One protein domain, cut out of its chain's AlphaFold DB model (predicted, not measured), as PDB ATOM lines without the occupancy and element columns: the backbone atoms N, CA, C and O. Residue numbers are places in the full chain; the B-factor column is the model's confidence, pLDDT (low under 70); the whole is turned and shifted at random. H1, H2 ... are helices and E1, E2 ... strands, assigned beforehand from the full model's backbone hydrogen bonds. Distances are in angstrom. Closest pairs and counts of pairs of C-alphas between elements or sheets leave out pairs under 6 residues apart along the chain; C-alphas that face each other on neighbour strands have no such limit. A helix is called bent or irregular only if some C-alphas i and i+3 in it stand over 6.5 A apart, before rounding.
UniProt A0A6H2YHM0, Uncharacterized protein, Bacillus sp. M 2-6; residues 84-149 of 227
ATOM      1  N   PHE A  84      -2.949 -11.028 -15.768       95.56
ATOM      2  CA  PHE A  84      -3.530 -11.949 -16.737       95.56
ATOM      3  C   PHE A  84      -2.441 -12.540 -17.622       95.56
ATOM      4  O   PHE A  84      -1.430 -11.903 -17.915       95.56
ATOM      5  N   VAL A  85      -2.641 -13.790 -18.027       96.00
ATOM      6  CA  VAL A  85      -1.744 -14.474 -18.954       96.00
ATOM      7  C   VAL A  85      -2.523 -15.184 -20.045       96.00
ATOM      8  O   VAL A  85      -3.615 -15.711 -19.812       96.00
ATOM      9  N   ASP A  86      -1.935 -15.250 -21.229       93.06
ATOM     10  CA  ASP A  86      -2.499 -15.988 -22.347       93.06
ATOM     11  C   ASP A  86      -2.233 -17.513 -22.230       93.06
ATOM     12  O   ASP A  86      -1.763 -18.061 -21.219       93.06
ATOM     13  N   GLN A  87      -2.565 -18.246 -23.292       89.25
ATOM     14  CA  GLN A  87      -2.331 -19.691 -23.389       89.25
ATOM     15  C   GLN A  87      -0.844 -20.085 -23.511       89.25
ATOM     16  O   GLN A  87      -0.521 -21.261 -23.333       89.25
ATOM     17  N   HIS A  88       0.047 -19.136 -23.807       92.38
ATOM     18  CA  HIS A  88       1.494 -19.314 -23.932       92.38
ATOM     19  C   HIS A  88       2.278 -18.785 -22.716       92.38
ATOM     20  O   HIS A  88       3.506 -18.775 -22.761       92.38
ATOM     21  N   ASP A  89       1.591 -18.414 -21.627       91.94
ATOM     22  CA  ASP A  89       2.170 -17.777 -20.432       91.94
ATOM     23  C   ASP A  89       2.727 -16.361 -20.675       91.94
ATOM     24  O   ASP A  89       3.508 -15.865 -19.854       91.94
ATOM     25  N   GLU A  90       2.326 -15.698 -21.762       94.00
ATOM     26  CA  GLU A  90       2.640 -14.289 -22.001       94.00
ATOM     27  C   GLU A  90       1.709 -13.407 -21.164       94.00
ATOM     28  O   GLU A  90       0.518 -13.697 -21.043       94.00
ATOM     29  N   ILE A  91       2.272 -12.376 -20.525       94.31
ATOM     30  CA  ILE A  91       1.509 -11.412 -19.722       94.31
ATOM     31  C   ILE A  91       0.678 -10.562 -20.678       94.31
ATOM     32  O   ILE A  91       1.200 -10.101 -21.688       94.31
ATOM     33  N   ILE A  92      -0.597 -10.390 -20.340       93.06
ATOM     34  CA  ILE A  92      -1.496  -9.457 -21.013       93.06
ATOM     35  C   ILE A  92      -1.427  -8.164 -20.207       93.06
ATOM     36  O   ILE A  92      -1.738  -8.189 -19.013       93.06
ATOM     37  N   ASP A  93      -0.962  -7.090 -20.837       87.44
ATOM     38  CA  ASP A  93      -0.895  -5.777 -20.199       87.44
ATOM     39  C   ASP A  93      -2.315  -5.218 -19.996       87.44
ATOM     40  O   ASP A  93      -3.234  -5.518 -20.764       87.44
ATOM     41  N   ASP A  94      -2.512  -4.417 -18.945       81.38
ATOM     42  CA  ASP A  94      -3.842  -3.907 -18.587       81.38
ATOM     43  C   ASP A  94      -4.453  -3.031 -19.697       81.38
ATOM     44  O   ASP A  94      -5.666  -3.037 -19.881       81.38
ATOM     45  N   ASP A  95      -3.628  -2.350 -20.502       81.94
ATOM     46  CA  ASP A  95      -4.068  -1.541 -21.647       81.94
ATOM     47  C   ASP A  95      -4.533  -2.372 -22.856       81.94
ATOM     48  O   ASP A  95      -5.122  -1.825 -23.791       81.94
ATOM     49  N   GLU A  96      -4.304  -3.687 -22.843       85.75
ATOM     50  CA  GLU A  96      -4.844  -4.630 -23.826       85.75
ATOM     51  C   GLU A  96      -6.193  -5.234 -23.389       85.75
ATOM     52  O   GLU A  96      -6.824  -5.981 -24.150       85.75
ATOM     53  N   ILE A  97      -6.653  -4.939 -22.166       87.69
ATOM     54  CA  ILE A  97      -7.904  -5.466 -21.621       87.69
ATOM     55  C   ILE A  97      -9.077  -4.647 -22.153       87.69
ATOM     56  O   ILE A  97      -9.421  -3.579 -21.659       87.69
ATOM     57  N   GLU A  98      -9.732  -5.194 -23.169       89.56
ATOM     58  CA  GLU A  98     -10.896  -4.568 -23.793       89.56
ATOM     59  C   GLU A  98     -12.219  -4.960 -23.109       89.56
ATOM     60  O   GLU A  98     -12.357  -6.096 -22.624       89.56
ATOM     61  N   PRO A  99     -13.247  -4.088 -23.167       91.62
ATOM     62  CA  PRO A  99     -14.554  -4.384 -22.610       91.62
ATOM     63  C   PRO A  99     -15.137  -5.728 -23.060       91.62
ATOM     64  O   PRO A  99     -15.190  -6.082 -24.246       91.62
ATOM     65  N   GLY A 100     -15.625  -6.501 -22.096       92.56
ATOM     66  CA  GLY A 100     -16.102  -7.864 -22.287       92.56
ATOM     67  C   GLY A 100     -15.028  -8.944 -22.146       92.56
ATOM     68  O   GLY A 100     -15.317 -10.097 -22.489       92.56
ATOM     69  N   PHE A 101     -13.837  -8.626 -21.626       92.75
ATOM     70  CA  PHE A 101     -12.766  -9.597 -21.352       92.75
ATOM     71  C   PHE A 101     -13.227 -10.765 -20.461       92.75
ATOM     72  O   PHE A 101     -12.790 -11.904 -20.625       92.75
ATOM     73  N   THR A 102     -14.201 -10.524 -19.582       94.50
ATOM     74  CA  THR A 102     -14.772 -11.525 -18.667       94.50
ATOM     75  C   THR A 102     -15.713 -12.548 -19.325       94.50
ATOM     76  O   THR A 102     -16.165 -13.492 -18.669       94.50
ATOM     77  N   LYS A 103     -16.014 -12.409 -20.628       92.50
ATOM     78  CA  LYS A 103     -16.879 -13.345 -21.379       92.50
ATOM     79  C   LYS A 103     -16.225 -14.703 -21.623       92.50
ATOM     80  O   LYS A 103     -16.929 -15.682 -21.878       92.50
ATOM     81  N   GLN A 104     -14.896 -14.759 -21.592       91.44
ATOM     82  CA  GLN A 104     -14.119 -15.988 -21.731       91.44
ATOM     83  C   GLN A 104     -13.458 -16.349 -20.396       91.44
ATOM     84  O   GLN A 104     -13.280 -15.478 -19.546       91.44
ATOM     85  N   PRO A 105     -13.091 -17.625 -20.179       93.81
ATOM     86  CA  PRO A 105     -12.273 -18.002 -19.036       93.81
ATOM     87  C   PRO A 105     -10.956 -17.221 -19.033       93.81
ATOM     88  O   PRO A 105     -10.235 -17.202 -20.031       93.81
ATOM     89  N   LEU A 106     -10.641 -16.617 -17.895       95.44
ATOM     90  CA  LEU A 106      -9.428 -15.849 -17.667       95.44
ATOM     91  C   LEU A 106      -8.409 -16.709 -16.935       95.44
ATOM     92  O   LEU A 106      -8.754 -17.456 -16.014       95.44
ATOM     93  N   ARG A 107      -7.142 -16.573 -17.321       96.50
ATOM     94  CA  ARG A 107      -6.026 -17.220 -16.642       96.50
ATOM     95  C   ARG A 107      -5.208 -16.163 -15.916       96.50
ATOM     96  O   ARG A 107      -4.721 -15.214 -16.519       96.50
ATOM     97  N   ILE A 108      -5.090 -16.338 -14.608       96.06
ATOM     98  CA  ILE A 108      -4.497 -15.381 -13.680       96.06
ATOM     99  C   ILE A 108      -3.226 -15.989 -13.107       96.06
ATOM    100  O   ILE A 108      -3.233 -17.140 -12.661       96.06
ATOM    101  N   LYS A 109      -2.146 -15.213 -13.088       96.19
ATOM    102  CA  LYS A 109      -0.896 -15.566 -12.421       96.19
ATOM    103  C   LYS A 109      -0.730 -14.719 -11.162       96.19
ATOM    104  O   LYS A 109      -0.746 -13.495 -11.223       96.19
ATOM    105  N   LEU A 110      -0.545 -15.392 -10.031       95.50
ATOM    106  CA  LEU A 110      -0.467 -14.787  -8.699       95.50
ATOM    107  C   LEU A 110       0.489 -15.608  -7.833       95.50
ATOM    108  O   LEU A 110       0.328 -16.824  -7.727       95.50
ATOM    109  N   ASN A 111       1.498 -14.966  -7.236       91.50
ATOM    110  CA  ASN A 111       2.476 -15.606  -6.343       91.50
ATOM    111  C   ASN A 111       3.107 -16.900  -6.906       91.50
ATOM    112  O   ASN A 111       3.353 -17.874  -6.196       91.50
ATOM    113  N   GLY A 112       3.362 -16.917  -8.220       89.38
ATOM    114  CA  GLY A 112       3.918 -18.067  -8.944       89.38
ATOM    115  C   GLY A 112       2.921 -19.200  -9.235       89.38
ATOM    116  O   GLY A 112       3.277 -20.142  -9.941       89.38
ATOM    117  N   GLY A 113       1.690 -19.107  -8.727       93.19
ATOM    118  CA  GLY A 113       0.570 -19.982  -9.056       93.19
ATOM    119  C   GLY A 113      -0.219 -19.501 -10.276       93.19
ATOM    120  O   GLY A 113      -0.098 -18.350 -10.698       93.19
ATOM    121  N   TYR A 114      -1.035 -20.402 -10.828       95.69
ATOM    122  CA  TYR A 114      -1.945 -20.127 -11.939       95.69
ATOM    123  C   TYR A 114      -3.365 -20.522 -11.555       95.69
ATOM    124  O   TYR A 114      -3.595 -21.641 -11.096       95.69
ATOM    125  N   PHE A 115      -4.311 -19.630 -11.817       96.56
ATOM    126  CA  PHE A 115      -5.723 -19.806 -11.513       96.56
ATOM    127  C   PHE A 115      -6.544 -19.568 -12.773       96.56
ATOM    128  O   PHE A 115      -6.221 -18.688 -13.565       96.56
ATOM    129  N   ASN A 116      -7.603 -20.352 -12.963       95.94
ATOM    130  CA  ASN A 116      -8.580 -20.101 -14.017       95.94
ATOM    131  C   ASN A 116      -9.857 -19.592 -13.366       95.94
ATOM    132  O   ASN A 116     -10.394 -20.252 -12.474       95.94
ATOM    133  N   VAL A 117     -10.333 -18.440 -13.821       96.31
ATOM    134  CA  VAL A 117     -11.533 -17.790 -13.301       96.31
ATOM    135  C   VAL A 117     -12.470 -17.530 -14.462       96.31
ATOM    136  O   VAL A 117     -12.062 -17.066 -15.521       96.31
ATOM    137  N   GLN A 118     -13.739 -17.861 -14.277       95.81
ATOM    138  CA  GLN A 118     -14.762 -17.640 -15.284       95.81
ATOM    139  C   GLN A 118     -16.021 -17.165 -14.579       95.81
ATOM    140  O   GLN A 118     -16.502 -17.835 -13.665       95.81
ATOM    141  N   ILE A 119     -16.582 -16.044 -15.037       95.31
ATOM    142  CA  ILE A 119     -17.898 -15.615 -14.572       95.31
ATOM    143  C   ILE A 119     -18.930 -16.658 -15.033       95.31
ATOM    144  O   ILE A 119     -19.004 -16.946 -16.238       95.31
ATOM    145  N   PRO A 120     -19.733 -17.233 -14.116       93.62
ATOM    146  CA  PRO A 120     -20.757 -18.208 -14.470       93.62
ATOM    147  C   PRO A 120     -21.711 -17.667 -15.538       93.62
ATOM    148  O   PRO A 120     -22.161 -16.526 -15.445       93.62
ATOM    149  N   GLU A 121     -22.094 -18.503 -16.509       90.75
ATOM    150  CA  GLU A 121     -23.024 -18.117 -17.588       90.75
ATOM    151  C   GLU A 121     -24.325 -17.497 -17.057       90.75
ATOM    152  O   GLU A 121     -24.858 -16.564 -17.649       90.75
ATOM    153  N   SER A 122     -24.807 -17.965 -15.899       90.50
ATOM    154  CA  SER A 122     -26.006 -17.438 -15.238       90.50
ATOM    155  C   SER A 122     -25.896 -15.981 -14.789       90.50
ATOM    156  O   SER A 122     -26.921 -15.375 -14.513       90.50
ATOM    157  N   CYS A 123     -24.679 -15.453 -14.658       90.56
ATOM    158  CA  CYS A 123     -24.403 -14.083 -14.232       90.56
ATOM    159  C   CYS A 123     -23.971 -13.191 -15.404       90.56
ATOM    160  O   CYS A 123     -23.970 -11.976 -15.258       90.56
ATOM    161  N   GLN A 124     -23.626 -13.759 -16.569       88.19
ATOM    162  CA  GLN A 124     -23.088 -12.988 -17.697       88.19
ATOM    163  C   GLN A 124     -24.059 -11.939 -18.247       88.19
ATOM    164  O   GLN A 124     -23.612 -10.937 -18.793       88.19
ATOM    165  N   SER A 125     -25.374 -12.140 -18.112       90.25
ATOM    166  CA  SER A 125     -26.372 -11.145 -18.532       90.25
ATOM    167  C   SER A 125     -26.360  -9.868 -17.693       90.25
ATOM    168  O   SER A 125     -26.873  -8.853 -18.156       90.25
ATOM    169  N   ASP A 126     -25.802  -9.935 -16.484       92.12
ATOM    170  CA  ASP A 126     -25.784  -8.840 -15.511       92.12
ATOM    171  C   ASP A 126     -24.439  -8.087 -15.529       92.12
ATOM    172  O   ASP A 126     -24.267  -7.090 -14.825       92.12
ATOM    173  N   VAL A 127     -23.487  -8.561 -16.344       94.62
ATOM    174  CA  VAL A 127     -22.167  -7.954 -16.520       94.62
ATOM    175  C   VAL A 127     -22.228  -6.880 -17.603       94.62
ATOM    176  O   VAL A 127     -22.641  -7.138 -18.737       94.62
ATOM    177  N   THR A 128     -21.792  -5.678 -17.251       93.88
ATOM    178  CA  THR A 128     -21.654  -4.514 -18.128       93.88
ATOM    179  C   THR A 128     -20.193  -4.078 -18.180       93.88
ATOM    180  O   THR A 128     -19.393  -4.471 -17.336       93.88
ATOM    181  N   GLU A 129     -19.847  -3.226 -19.145       91.88
ATOM    182  CA  GLU A 129     -18.505  -2.624 -19.233       91.88
ATOM    183  C   GLU A 129     -18.151  -1.833 -17.957       91.88
ATOM    184  O   GLU A 129     -16.997  -1.764 -17.563       91.88
ATOM    185  N   GLU A 130     -19.157  -1.292 -17.262       91.19
ATOM    186  CA  GLU A 130     -18.978  -0.510 -16.032       91.19
ATOM    187  C   GLU A 130     -18.687  -1.383 -14.798       91.19
ATOM    188  O   GLU A 130     -18.030  -0.925 -13.871       91.19
ATOM    189  N   ASN A 131     -19.175  -2.630 -14.751       94.06
ATOM    190  CA  ASN A 131     -19.087  -3.474 -13.550       94.06
ATOM    191  C   ASN A 131     -18.243  -4.746 -13.730       94.06
ATOM    192  O   ASN A 131     -18.116  -5.541 -12.791       94.06
ATOM    193  N   GLU A 132     -17.694  -4.986 -14.920       94.81
ATOM    194  CA  GLU A 132     -17.037  -6.253 -15.242       94.81
ATOM    195  C   GLU A 132     -15.798  -6.526 -14.386       94.81
ATOM    196  O   GLU A 132     -15.622  -7.657 -13.923       94.81
ATOM    197  N   TRP A 133     -15.010  -5.495 -14.071       95.69
ATOM    198  CA  TRP A 133     -13.865  -5.604 -13.170       95.69
ATOM    199  C   TRP A 133     -14.279  -6.022 -11.763       95.69
ATOM    200  O   TRP A 133     -13.848  -7.069 -11.277       95.69
ATOM    201  N   ILE A 134     -15.159  -5.259 -11.106       97.00
ATOM    202  CA  ILE A 134     -15.583  -5.589  -9.741       97.00
ATOM    203  C   ILE A 134     -16.305  -6.945  -9.686       97.00
ATOM    204  O   ILE A 134     -16.149  -7.702  -8.722       97.00
ATOM    205  N   THR A 135     -17.035  -7.309 -10.744       96.94
ATOM    206  CA  THR A 135     -17.679  -8.622 -10.846       96.94
ATOM    207  C   THR A 135     -16.646  -9.743 -10.911       96.94
ATOM    208  O   THR A 135     -16.795 -10.742 -10.202       96.94
ATOM    209  N   LEU A 136     -15.571  -9.575 -11.688       96.88
ATOM    210  CA  LEU A 136     -14.461 -10.523 -11.710       96.88
ATOM    211  C   LEU A 136     -13.810 -10.658 -10.331       96.88
ATOM    212  O   LEU A 136     -13.638 -11.782  -9.866       96.88
ATOM    213  N   LEU A 137     -13.494  -9.556  -9.644       97.81
ATOM    214  CA  LEU A 137     -12.865  -9.616  -8.314       97.81
ATOM    215  C   LEU A 137     -13.765 -10.337  -7.296       97.81
ATOM    216  O   LEU A 137     -13.298 -11.142  -6.486       97.81
ATOM    217  N   ARG A 138     -15.082 -10.117  -7.367       97.75
ATOM    218  CA  ARG A 138     -16.072 -10.836  -6.546       97.75
ATOM    219  C   ARG A 138     -16.183 -12.312  -6.915       97.75
ATOM    220  O   ARG A 138     -16.449 -13.123  -6.027       97.75
ATOM    221  N   GLU A 139     -15.981 -12.680  -8.179       97.38
ATOM    222  CA  GLU A 139     -15.876 -14.081  -8.593       97.38
ATOM    223  C   GLU A 139     -14.586 -14.709  -8.055       97.38
ATOM    224  O   GLU A 139     -14.652 -15.738  -7.387       97.38
ATOM    225  N   MET A 140     -13.437 -14.045  -8.216       97.38
ATOM    226  CA  MET A 140     -12.144 -14.462  -7.654       97.38
ATOM    227  C   MET A 140     -12.237 -14.717  -6.145       97.38
ATOM    228  O   MET A 140     -11.747 -15.734  -5.659       97.38
ATOM    229  N   ALA A 141     -12.944 -13.857  -5.406       96.94
ATOM    230  CA  ALA A 141     -13.149 -13.998  -3.964       96.94
ATOM    231  C   ALA A 141     -13.964 -15.244  -3.545       96.94
ATOM    232  O   ALA A 141     -14.025 -15.563  -2.353       96.94
ATOM    233  N   LYS A 142     -14.594 -15.962  -4.486       95.56
ATOM    234  CA  LYS A 142     -15.256 -17.255  -4.235       95.56
ATOM    235  C   LYS A 142     -14.280 -18.435  -4.317       95.56
ATOM    236  O   LYS A 142     -14.574 -19.495  -3.760       95.56
ATOM    237  N   HIS A 143     -13.127 -18.264  -4.965       95.19
ATOM    238  CA  HIS A 143     -12.088 -19.286  -5.099       95.19
ATOM    239  C   HIS A 143     -11.152 -19.251  -3.889       95.19
ATOM    240  O   HIS A 143     -10.341 -18.340  -3.741       95.19
ATOM    241  N   ARG A 144     -11.273 -20.238  -2.990       94.56
ATOM    242  CA  ARG A 144     -10.535 -20.242  -1.715       94.56
ATOM    243  C   ARG A 144      -9.018 -20.244  -1.902       94.56
ATOM    244  O   ARG A 144      -8.330 -19.509  -1.211       94.56
ATOM    245  N   ASP A 145      -8.523 -21.063  -2.818       94.94
ATOM    246  CA  ASP A 145      -7.106 -21.216  -3.150       94.94
ATOM    247  C   ASP A 145      -6.494 -19.944  -3.748       94.94
ATOM    248  O   ASP A 145      -5.389 -19.549  -3.369       94.94
ATOM    249  N   LEU A 146      -7.238 -19.277  -4.635       95.69
ATOM    250  CA  LEU A 146      -6.861 -17.972  -5.170       95.69
ATOM    251  C   LEU A 146      -6.831 -16.938  -4.043       95.69
ATOM    252  O   LEU A 146      -5.814 -16.283  -3.838       95.69
ATOM    253  N   LEU A 147      -7.912 -16.837  -3.267       95.25
ATOM    254  CA  LEU A 147      -8.044 -15.858  -2.192       95.25
ATOM    255  C   LEU A 147      -6.973 -16.036  -1.098       95.25
ATOM    256  O   LEU A 147      -6.413 -15.054  -0.617       95.25
ATOM    257  N   ASP A 148      -6.640 -17.278  -0.738       95.12
ATOM    258  CA  ASP A 148      -5.550 -17.591   0.194       95.12
ATOM    259  C   ASP A 148      -4.175 -17.181  -0.346       95.12
ATOM    260  O   ASP A 148      -3.302 -16.817   0.441       95.12
ATOM    261  N   SER A 149      -3.994 -17.217  -1.668       96.31
ATOM    262  CA  SER A 149      -2.775 -16.748  -2.337       96.31
ATOM    263  C   SER A 149      -2.751 -15.232  -2.531       96.31
ATOM    264  O   SER A 149      -1.681 -14.687  -2.767       96.31
TER     265      SER A 149
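Overview. This is residues 84 to 149 of the 227 residues of an uncharacterized protein of Bacillus sp. M 2-6 (UniProt A0A6H2YHM0). A two-stranded hairpin, E1 and E2, lies between a long winding stretch, residues 84 to 105, on E1's side and two short helices, H2 and H3, on E2's side; H1 lies out at one end. The 66 printed residues hold two antiparallel strands, then three helices: a mixed class, with under half in named elements. The whole is compact, radius of gyration of the C-alphas 11.8 A, spanning 32 by 27 by 16 A.

Along the chain. C-alpha 84 is at (-3.530, -11.949, -16.737). E1 is residues 106 to 110, 12.7 A from first to last C-alpha; E2 is 113 to 117, 13.0 A. H1, 121 to 126, is irregular: C-alphas 122 and 125 are 7.1 A apart. H2 is 132 to 140, 12.2 A; H3 is 144 to 149.

Arrangement. In the hairpin, N 108 and O 115 are within hydrogen-bond range, 2.8 A. The closest C-alphas of E2 and H2 are Val 117 and Met 140, 6.6 A; of E2 and H3, Phe 115 and Leu 146, 6.7 A. H2 and H3 are about perpendicular, 79 degrees. H1 is near H2. Every O i to N i+4 pair is within range in H2 and H3; in H1 0 of 2, but 2 of 3 O i to N i+3.

Size, cuts and confidence. The farthest C-alphas, Gly 112 and Ser 125, are 32.5 A apart. The printed part has no cut; no printed residue is under 70.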